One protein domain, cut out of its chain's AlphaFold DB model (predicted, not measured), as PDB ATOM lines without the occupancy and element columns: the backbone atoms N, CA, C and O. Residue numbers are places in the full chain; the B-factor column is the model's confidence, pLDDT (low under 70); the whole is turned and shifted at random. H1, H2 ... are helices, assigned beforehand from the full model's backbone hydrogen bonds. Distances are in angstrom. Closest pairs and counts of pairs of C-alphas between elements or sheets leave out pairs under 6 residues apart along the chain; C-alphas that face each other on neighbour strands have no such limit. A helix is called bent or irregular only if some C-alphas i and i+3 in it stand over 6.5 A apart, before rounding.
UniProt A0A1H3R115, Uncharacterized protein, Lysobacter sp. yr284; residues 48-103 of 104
ATOM      1  N   GLU A  48     115.577 113.259 118.085       81.31
ATOM      2  CA  GLU A  48     114.491 112.631 117.328       81.31
ATOM      3  C   GLU A  48     113.130 112.721 118.034       81.31
ATOM      4  O   GLU A  48     112.117 113.004 117.393       81.31
ATOM      5  N   TYR A  49     113.098 112.552 119.355       76.44
ATOM      6  CA  TYR A  49     111.860 112.567 120.128       76.44
ATOM      7  C   TYR A  49     111.323 113.994 120.305       76.44
ATOM      8  O   TYR A  49     110.122 114.243 120.184       76.44
ATOM      9  N   GLU A  50     112.216 114.959 120.543       75.50
ATOM     10  CA  GLU A  50     111.843 116.374 120.633       75.50
ATOM     11  C   GLU A  50     111.336 116.922 119.295       75.50
ATOM     12  O   GLU A  50     110.358 117.677 119.273       75.50
ATOM     13  N   ALA A  51     111.949 116.508 118.182       80.88
ATOM     14  CA  ALA A  51     111.497 116.871 116.843       80.88
ATOM     15  C   ALA A  51     110.110 116.294 116.535       80.88
ATOM     16  O   ALA A  51     109.241 117.023 116.057       80.88
ATOM     17  N   ALA A  52     109.872 115.018 116.861       80.00
ATOM     18  CA  ALA A  52     108.565 114.384 116.676       80.00
ATOM     19  C   ALA A  52     107.456 115.105 117.463       80.00
ATOM     20  O   ALA A  52     106.352 115.286 116.953       80.00
ATOM     21  N   ARG A  53     107.767 115.574 118.678       73.06
ATOM     22  CA  ARG A  53     106.830 116.296 119.550       73.06
ATOM     23  C   ARG A  53     106.568 117.743 119.116       73.06
ATOM     24  O   ARG A  53     105.463 118.240 119.317       73.06
ATOM     25  N   SER A  54     107.579 118.437 118.592       73.81
ATOM     26  CA  SER A  54     107.514 119.888 118.332       73.81
ATOM     27  C   SER A  54     107.051 120.238 116.915       73.81
ATOM     28  O   SER A  54     106.558 121.341 116.690       73.81
ATOM     29  N   GLY A  55     107.209 119.321 115.959       69.00
ATOM     30  CA  GLY A  55     106.857 119.549 114.561       69.00
ATOM     31  C   GLY A  55     107.084 118.299 113.710       69.00
ATOM     32  O   GLY A  55     108.162 118.149 113.128       69.00
ATOM     33  N   PRO A  56     106.103 117.385 113.623       69.19
ATOM     34  CA  PRO A  56     106.188 116.244 112.720       69.19
ATOM     35  C   PRO A  56     106.125 116.713 111.253       69.19
ATOM     36  O   PRO A  56     105.400 117.655 110.935       69.19
ATOM     37  N   GLY A  57     106.868 116.056 110.355       80.00
ATOM     38  CA  GLY A  57     106.856 116.349 108.914       80.00
ATOM     39  C   GLY A  57     108.217 116.390 108.214       80.00
ATOM     40  O   GLY A  57     108.251 116.641 107.014       80.00
ATOM     41  N   LEU A  58     109.324 116.137 108.920       83.81
ATOM     42  CA  LEU A  58     110.650 116.068 108.304       83.81
ATOM     43  C   LEU A  58     110.736 114.864 107.364       83.81
ATOM     44  O   LEU A  58     110.444 113.732 107.757       83.81
ATOM     45  N   THR A  59     111.188 115.105 106.139       87.94
ATOM     46  CA  THR A  59     111.621 114.042 105.231       87.94
ATOM     47  C   THR A  59     112.952 113.447 105.701       87.94
ATOM     48  O   THR A  59     113.676 114.042 106.503       87.94
ATOM     49  N   PHE A  60     113.312 112.267 105.188       87.06
ATOM     50  CA  PHE A  60     114.575 111.622 105.559       87.06
ATOM     51  C   PHE A  60     115.803 112.477 105.206       87.06
ATOM     52  O   PHE A  60     116.741 112.553 105.996       87.06
ATOM     53  N   ASP A  61     115.791 113.156 104.057       87.62
ATOM     54  CA  ASP A  61     116.910 113.998 103.624       87.62
ATOM     55  C   ASP A  61     117.096 115.220 104.529       87.62
ATOM     56  O   ASP A  61     118.225 115.547 104.906       87.62
ATOM     57  N   GLU A  62     115.997 115.854 104.944       88.50
ATOM     58  CA  GLU A  62     116.022 116.960 105.905       88.50
ATOM     59  C   GLU A  62     116.495 116.483 107.280       88.50
ATOM     60  O   GLU A  62     117.368 117.102 107.895       88.50
ATOM     61  N   PHE A  63     115.979 115.338 107.736       88.06
ATOM     62  CA  PHE A  63     116.368 114.738 109.006       88.06
ATOM     63  C   PHE A  63     117.861 114.391 109.029       88.06
ATOM     64  O   PHE A  63     118.550 114.705 109.997       88.06
ATOM     65  N   ARG A  64     118.394 113.804 107.951       89.00
ATOM     66  CA  ARG A  64     119.809 113.416 107.833       89.00
ATOM     67  C   ARG A  64     120.761 114.609 107.925       89.00
ATOM     68  O   ARG A  64     121.854 114.463 108.466       89.00
ATOM     69  N   LEU A  65     120.371 115.771 107.400       88.19
ATOM     70  CA  LEU A  65     121.172 116.998 107.482       88.19
ATOM     71  C   LEU A  65     121.107 117.638 108.874       88.19
ATOM     72  O   LEU A  65     122.106 118.155 109.373       88.19
ATOM     73  N   TRP A  66     119.938 117.594 109.509       88.56
ATOM     74  CA  TRP A  66     119.692 118.220 110.805       88.56
ATOM     75  C   TRP A  66     120.214 117.392 111.993       88.56
ATOM     76  O   TRP A  66     120.820 117.944 112.915       88.56
ATOM     77  N   TYR A  67     120.022 116.072 111.965       87.31
ATOM     78  CA  TYR A  67     120.235 115.175 113.105       87.31
ATOM     79  C   TYR A  67     121.659 115.218 113.690       87.31
ATOM     80  O   TYR A  67     121.779 115.339 114.910       87.31
ATOM     81  N   PRO A  68     122.753 115.225 112.899       85.62
ATOM     82  CA  PRO A  68     124.104 115.316 113.457       85.62
ATOM     83  C   PRO A  68     124.353 116.625 114.218       85.62
ATOM     84  O   PRO A  68     125.011 116.635 115.262       85.62
ATOM     85  N   VAL A  69     123.807 117.740 113.721       85.62
ATOM     86  CA  VAL A  69     123.924 119.055 114.367       85.62
ATOM     87  C   VAL A  69     123.104 119.078 115.652       85.62
ATOM     88  O   VAL A  69     123.618 119.480 116.698       85.62
ATOM     89  N   ALA A  70     121.864 118.593 115.596       86.06
ATOM     90  CA  ALA A  70     120.989 118.489 116.757       86.06
ATOM     91  C   ALA A  70     121.603 117.604 117.849       86.06
ATOM     92  O   ALA A  70     121.666 118.009 119.007       86.06
ATOM     93  N   LEU A  71     122.159 116.448 117.474       83.81
ATOM     94  CA  LEU A  71     122.828 115.534 118.394       83.81
ATOM     95  C   LEU A  71     124.060 116.179 119.042       83.81
ATOM     96  O   LEU A  71     124.269 116.033 120.245       83.81
ATOM     97  N   LYS A  72     124.853 116.940 118.276       80.69
ATOM     98  CA  LYS A  72     126.017 117.676 118.794       80.69
ATOM     99  C   LYS A  72     125.621 118.766 119.789       80.69
ATOM    100  O   LYS A  72     126.296 118.936 120.803       80.69
ATOM    101  N   ILE A  73     124.539 119.497 119.517       80.19
ATOM    102  CA  ILE A  73     123.994 120.505 120.438       80.19
ATOM    103  C   ILE A  73     123.489 119.825 121.712       80.19
ATOM    104  O   ILE A  73     123.831 120.246 122.816       80.19
ATOM    105  N   ALA A  74     122.729 118.742 121.562       77.44
ATOM    106  CA  ALA A  74     122.107 118.040 122.672       77.44
ATOM    107  C   ALA A  74     123.145 117.312 123.560       77.44
ATOM    108  O   ALA A  74     122.961 117.198 124.768       77.44
ATOM    109  N   ARG A  75     124.287 116.900 122.991       75.38
ATOM    110  CA  ARG A  75     125.429 116.292 123.703       75.38
ATOM    111  C   ARG A  75     126.547 117.278 124.052       75.38
ATOM    112  O   ARG A  75     127.657 116.850 124.355       75.38
ATOM    113  N   ARG A  76     126.293 118.593 124.056       68.00
ATOM    114  CA  ARG A  76     127.315 119.635 124.305       68.00
ATOM    115  C   ARG A  76     128.158 119.411 125.575       68.00
ATOM    116  O   ARG A  76     129.307 119.842 125.614       68.00
ATOM    117  N   HIS A  77     127.606 118.747 126.592       62.38
ATOM    118  CA  HIS A  77     128.281 118.460 127.864       62.38
ATOM    119  C   HIS A  77     128.778 117.009 128.006       62.38
ATOM    120  O   HIS A  77     129.312 116.651 129.054       62.38
ATOM    121  N   SER A  78     128.643 116.181 126.966       59.72
ATOM    122  CA  SER A  78     129.073 114.781 126.956       59.72
ATOM    123  C   SER A  78     130.290 114.606 126.038       59.72
ATOM    124  O   SER A  78     130.144 114.624 124.815       59.72
ATOM    125  N   PRO A  79     131.507 114.449 126.591       47.44
ATOM    126  CA  PRO A  79     132.694 114.195 125.787       47.44
ATOM    127  C   PRO A  79     132.598 112.796 125.161       47.44
ATOM    128  O   PRO A  79     132.492 111.804 125.875       47.44
ATOM    129  N   GLY A  80     132.609 112.728 123.825       55.44
ATOM    130  CA  GLY A  80     132.505 111.470 123.070       55.44
ATOM    131  C   GLY A  80     131.382 111.448 122.035       55.44
ATOM    132  O   GLY A  80     130.691 110.442 121.908       55.44
ATOM    133  N   ALA A  81     131.155 112.553 121.316       54.88
ATOM    134  CA  ALA A  81     130.232 112.554 120.184       54.88
ATOM    135  C   ALA A  81     130.785 111.634 119.084       54.88
ATOM    136  O   ALA A  81     131.626 112.040 118.287       54.88
ATOM    137  N   GLU A  82     130.344 110.380 119.116       62.44
ATOM    138  CA  GLU A  82     130.566 109.383 118.076       62.44
ATOM    139  C   GLU A  82     130.115 109.953 116.726       62.44
ATOM    140  O   GLU A  82     129.099 110.654 116.641       62.44
ATOM    141  N   GLU A  83     130.905 109.703 115.685       68.62
ATOM    142  CA  GLU A  83     130.603 110.165 114.335       68.62
ATOM    143  C   GLU A  83     129.275 109.540 113.888       68.62
ATOM    144  O   GLU A  83     129.090 108.324 113.954       68.62
ATOM    145  N   VAL A  84     128.313 110.374 113.489       76.62
ATOM    146  CA  VAL A  84     126.998 109.885 113.071       76.62
ATOM    147  C   VAL A  84     127.127 109.299 111.669       76.62
ATOM    148  O   VAL A  84     127.212 110.035 110.687       76.62
ATOM    149  N   ASP A  85     127.143 107.972 111.581       82.75
ATOM    150  CA  ASP A  85     127.141 107.260 110.310       82.75
ATOM    151  C   ASP A  85     125.740 107.238 109.661       82.75
ATOM    152  O   ASP A  85     124.710 107.559 110.268       82.75
ATOM    153  N   ALA A  86     125.685 106.857 108.381       81.62
ATOM    154  CA  ALA A  86     124.424 106.792 107.639       81.62
ATOM    155  C   ALA A  86     123.416 105.811 108.277       81.62
ATOM    156  O   ALA A  86     122.209 106.052 108.238       81.62
ATOM    157  N   ALA A  87     123.904 104.738 108.908       83.94
ATOM    158  CA  ALA A  87     123.072 103.759 109.601       83.94
ATOM    159  C   ALA A  87     122.462 104.321 110.900       83.94
ATOM    160  O   ALA A  87     121.316 104.016 111.233       83.94
ATOM    161  N   ALA A  88     123.188 105.164 111.634       82.12
ATOM    162  CA  ALA A  88     122.702 105.871 112.811       82.12
ATOM    163  C   ALA A  88     121.626 106.895 112.442       82.12
ATOM    164  O   ALA A  88     120.599 106.933 113.115       82.12
ATOM    165  N   CYS A  89     121.804 107.646 111.348       86.56
ATOM    166  CA  CYS A  89     120.760 108.534 110.826       86.56
ATOM    167  C   CYS A  89     119.477 107.769 110.476       86.56
ATOM    168  O   CYS A  89     118.389 108.226 110.819       86.56
ATOM    169  N   GLN A  90     119.594 106.598 109.838       87.81
ATOM    170  CA  GLN A  90     118.430 105.774 109.501       87.81
ATOM    171  C   GLN A  90     117.686 105.302 110.754       87.81
ATOM    172  O   GLN A  90     116.484 105.523 110.869       87.81
ATOM    173  N   ARG A  91     118.403 104.730 111.731       86.62
ATOM    174  CA  ARG A  91     117.797 104.269 112.992       86.62
ATOM    175  C   ARG A  91     117.115 105.407 113.754       86.62
ATOM    176  O   ARG A  91     116.017 105.225 114.267       86.62
ATOM    177  N   ALA A  92     117.747 106.577 113.807       86.75
ATOM    178  CA  ALA A  92     117.176 107.749 114.463       86.75
ATOM    179  C   ALA A  92     115.921 108.266 113.742       86.75
ATOM    180  O   ALA A  92     114.961 108.676 114.393       86.75
ATOM    181  N   TYR A  93     115.894 108.202 112.409       87.06
ATOM    182  CA  TYR A  93     114.713 108.568 111.633       87.06
ATOM    183  C   TYR A  93     113.554 107.581 111.824       87.06
ATOM    184  O   TYR A  93     112.401 107.998 111.931       87.06
ATOM    185  N   ASP A  94     113.837 106.282 111.926       87.25
ATOM    186  CA  ASP A  94     112.809 105.279 112.219       87.25
ATOM    187  C   ASP A  94     112.181 105.526 113.604       87.25
ATOM    188  O   ASP A  94     110.953 105.527 113.735       87.25
ATOM    189  N   SER A  95     113.000 105.852 114.614       84.69
ATOM    190  CA  SER A  95     112.533 106.276 115.944       84.69
ATOM    191  C   SER A  95     111.719 107.574 115.903       84.69
ATOM    192  O   SER A  95     110.683 107.669 116.565       84.69
ATOM    193  N   TYR A  96     112.143 108.563 115.106       85.06
ATOM    194  CA  TYR A  96     111.391 109.803 114.872       85.06
ATOM    195  C   TYR A  96     110.003 109.509 114.298       85.06
ATOM    196  O   TYR A  96     109.009 110.032 114.797       85.06
ATOM    197  N   ARG A  97     109.913 108.634 113.287       84.25
ATOM    198  CA  ARG A  97     108.640 108.269 112.656       84.25
ATOM    199  C   ARG A  97     107.700 107.539 113.607       84.25
ATOM    200  O   ARG A  97     106.519 107.869 113.626       84.25
ATOM    201  N   GLN A  98     108.214 106.584 114.381       81.06
ATOM    202  CA  GLN A  98     107.429 105.879 115.403       81.06
ATOM    203  C   GLN A  98     106.919 106.849 116.472       81.06
ATOM    204  O   GLN A  98     105.734 106.865 116.793       81.06
ATOM    205  N   SER A  99     107.794 107.730 116.955       78.31
ATOM    206  CA  SER A  99     107.424 108.727 117.961       78.31
ATOM    207  C   SER A  99     106.402 109.726 117.416       78.31
ATOM    208  O   SER A  99     105.494 110.114 118.134       78.31
ATOM    209  N   ALA A 100     106.510 110.126 116.146       74.38
ATOM    210  CA  ALA A 100     105.557 111.031 115.507       74.38
ATOM    211  C   ALA A 100     104.167 110.397 115.319       74.38
ATOM    212  O   ALA A 100     103.176 111.122 115.350       74.38
ATOM    213  N   SER A 101     104.081 109.072 115.141       70.25
ATOM    214  CA  SER A 101     102.796 108.364 115.066       70.25
ATOM    215  C   SER A 101     102.125 108.152 116.422       70.25
ATOM    216  O   SER A 101     100.907 108.075 116.459       70.25
ATOM    217  N   ASP A 102     102.878 108.106 117.524       61.81
ATOM    218  CA  ASP A 102     102.312 107.904 118.871       61.81
ATOM    219  C   ASP A 102     101.525 109.122 119.400       61.81
ATOM    220  O   ASP A 102     100.786 109.009 120.379       61.81
ATOM    221  N   PHE A 103     101.685 110.298 118.782       55.88
ATOM    222  CA  PHE A 103     101.003 111.538 119.182       55.88
ATOM    223  C   PHE A 103      99.736 111.860 118.365       55.88
ATOM    224  O   PHE A 103      99.088 112.866 118.668       55.88
TER     225      PHE A 103
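What this domain is: This is residues 48 to 103 of the 104 residues of an uncharacterized protein of Lysobacter sp. yr284 (UniProt A0A1H3R115). A long straight helix, H3, makes one side of a small all-helix domain; the short helix H1 runs beside it, coming closest near its last residues, and H2 stands about perpendicular to it, meeting it with residues 89 to 93 of H3. The link from H2 back to H3 swings out in a wide loop, and residues 73 to 79, of which 73 and 74 belong to H2, stick out free. The printed part has 56 residues with three named helices, in the order H1, H2, H3, and no named strand. The whole is compact, with a radius of gyration of the C-alphas of 11.2 A, and only just elongated, with spans of 32 by 21 by 15 A.

Where its parts are: H3, the longest helix, has residues 86 to 101 and measures 22.9 A from C-alpha 86 at (124.424, 106.792, 107.639) to C-alpha 101 at (102.796, 108.364, 115.066). H2 has residues 60 to 74 and measures 19.8 A from first to last C-alpha. It is irregular, but only just: C-alphas 65 and 68 are 6.9 A apart. H1 has residues 48 to 54, begins with C-alpha 48 at (114.491, 112.631, 117.328) and is 10.1 A long.

How they stand to each other: H3 touches both other helices. H1 touches H3, and their closest C-alphas are those of Ala 52 and Ala 100, 4.7 A apart. The two run the same way at a steep tilt of 36 degrees, only just steep. H2 touches H3 with residues 89 to 93 of H3 alone, and the closest C-alphas are those of Arg 64 and Cys 89, 5.8 A apart. The lines of H2 and H3 are about perpendicular, at 85 degrees. H1 and H2 are close but not clearly touching; their closest C-alphas, those of Glu 48 and Tyr 67, are 7.6 A apart, and their lines are about perpendicular, at 82 degrees. In H1 and H3 every O i to N i+4 pair is within hydrogen-bond range; in H2 9 of 11 are.

The domain as a whole: The two C-alphas farthest apart are those of Pro 79 and Phe 103, at 32.5 A. The C-alphas of Glu 48 and Phe 103, the first and last printed residues, are 13.7 A apart. The printed part has no cut. The link from H1 to H2 is tight, with 5 residues, and the link from H2 to H3 is long, with 11. The mean pLDDT of the printed part is 78.1; it is under 70 in 12 residues, namely 55 to 56, 76 to 83 and 102 to 103.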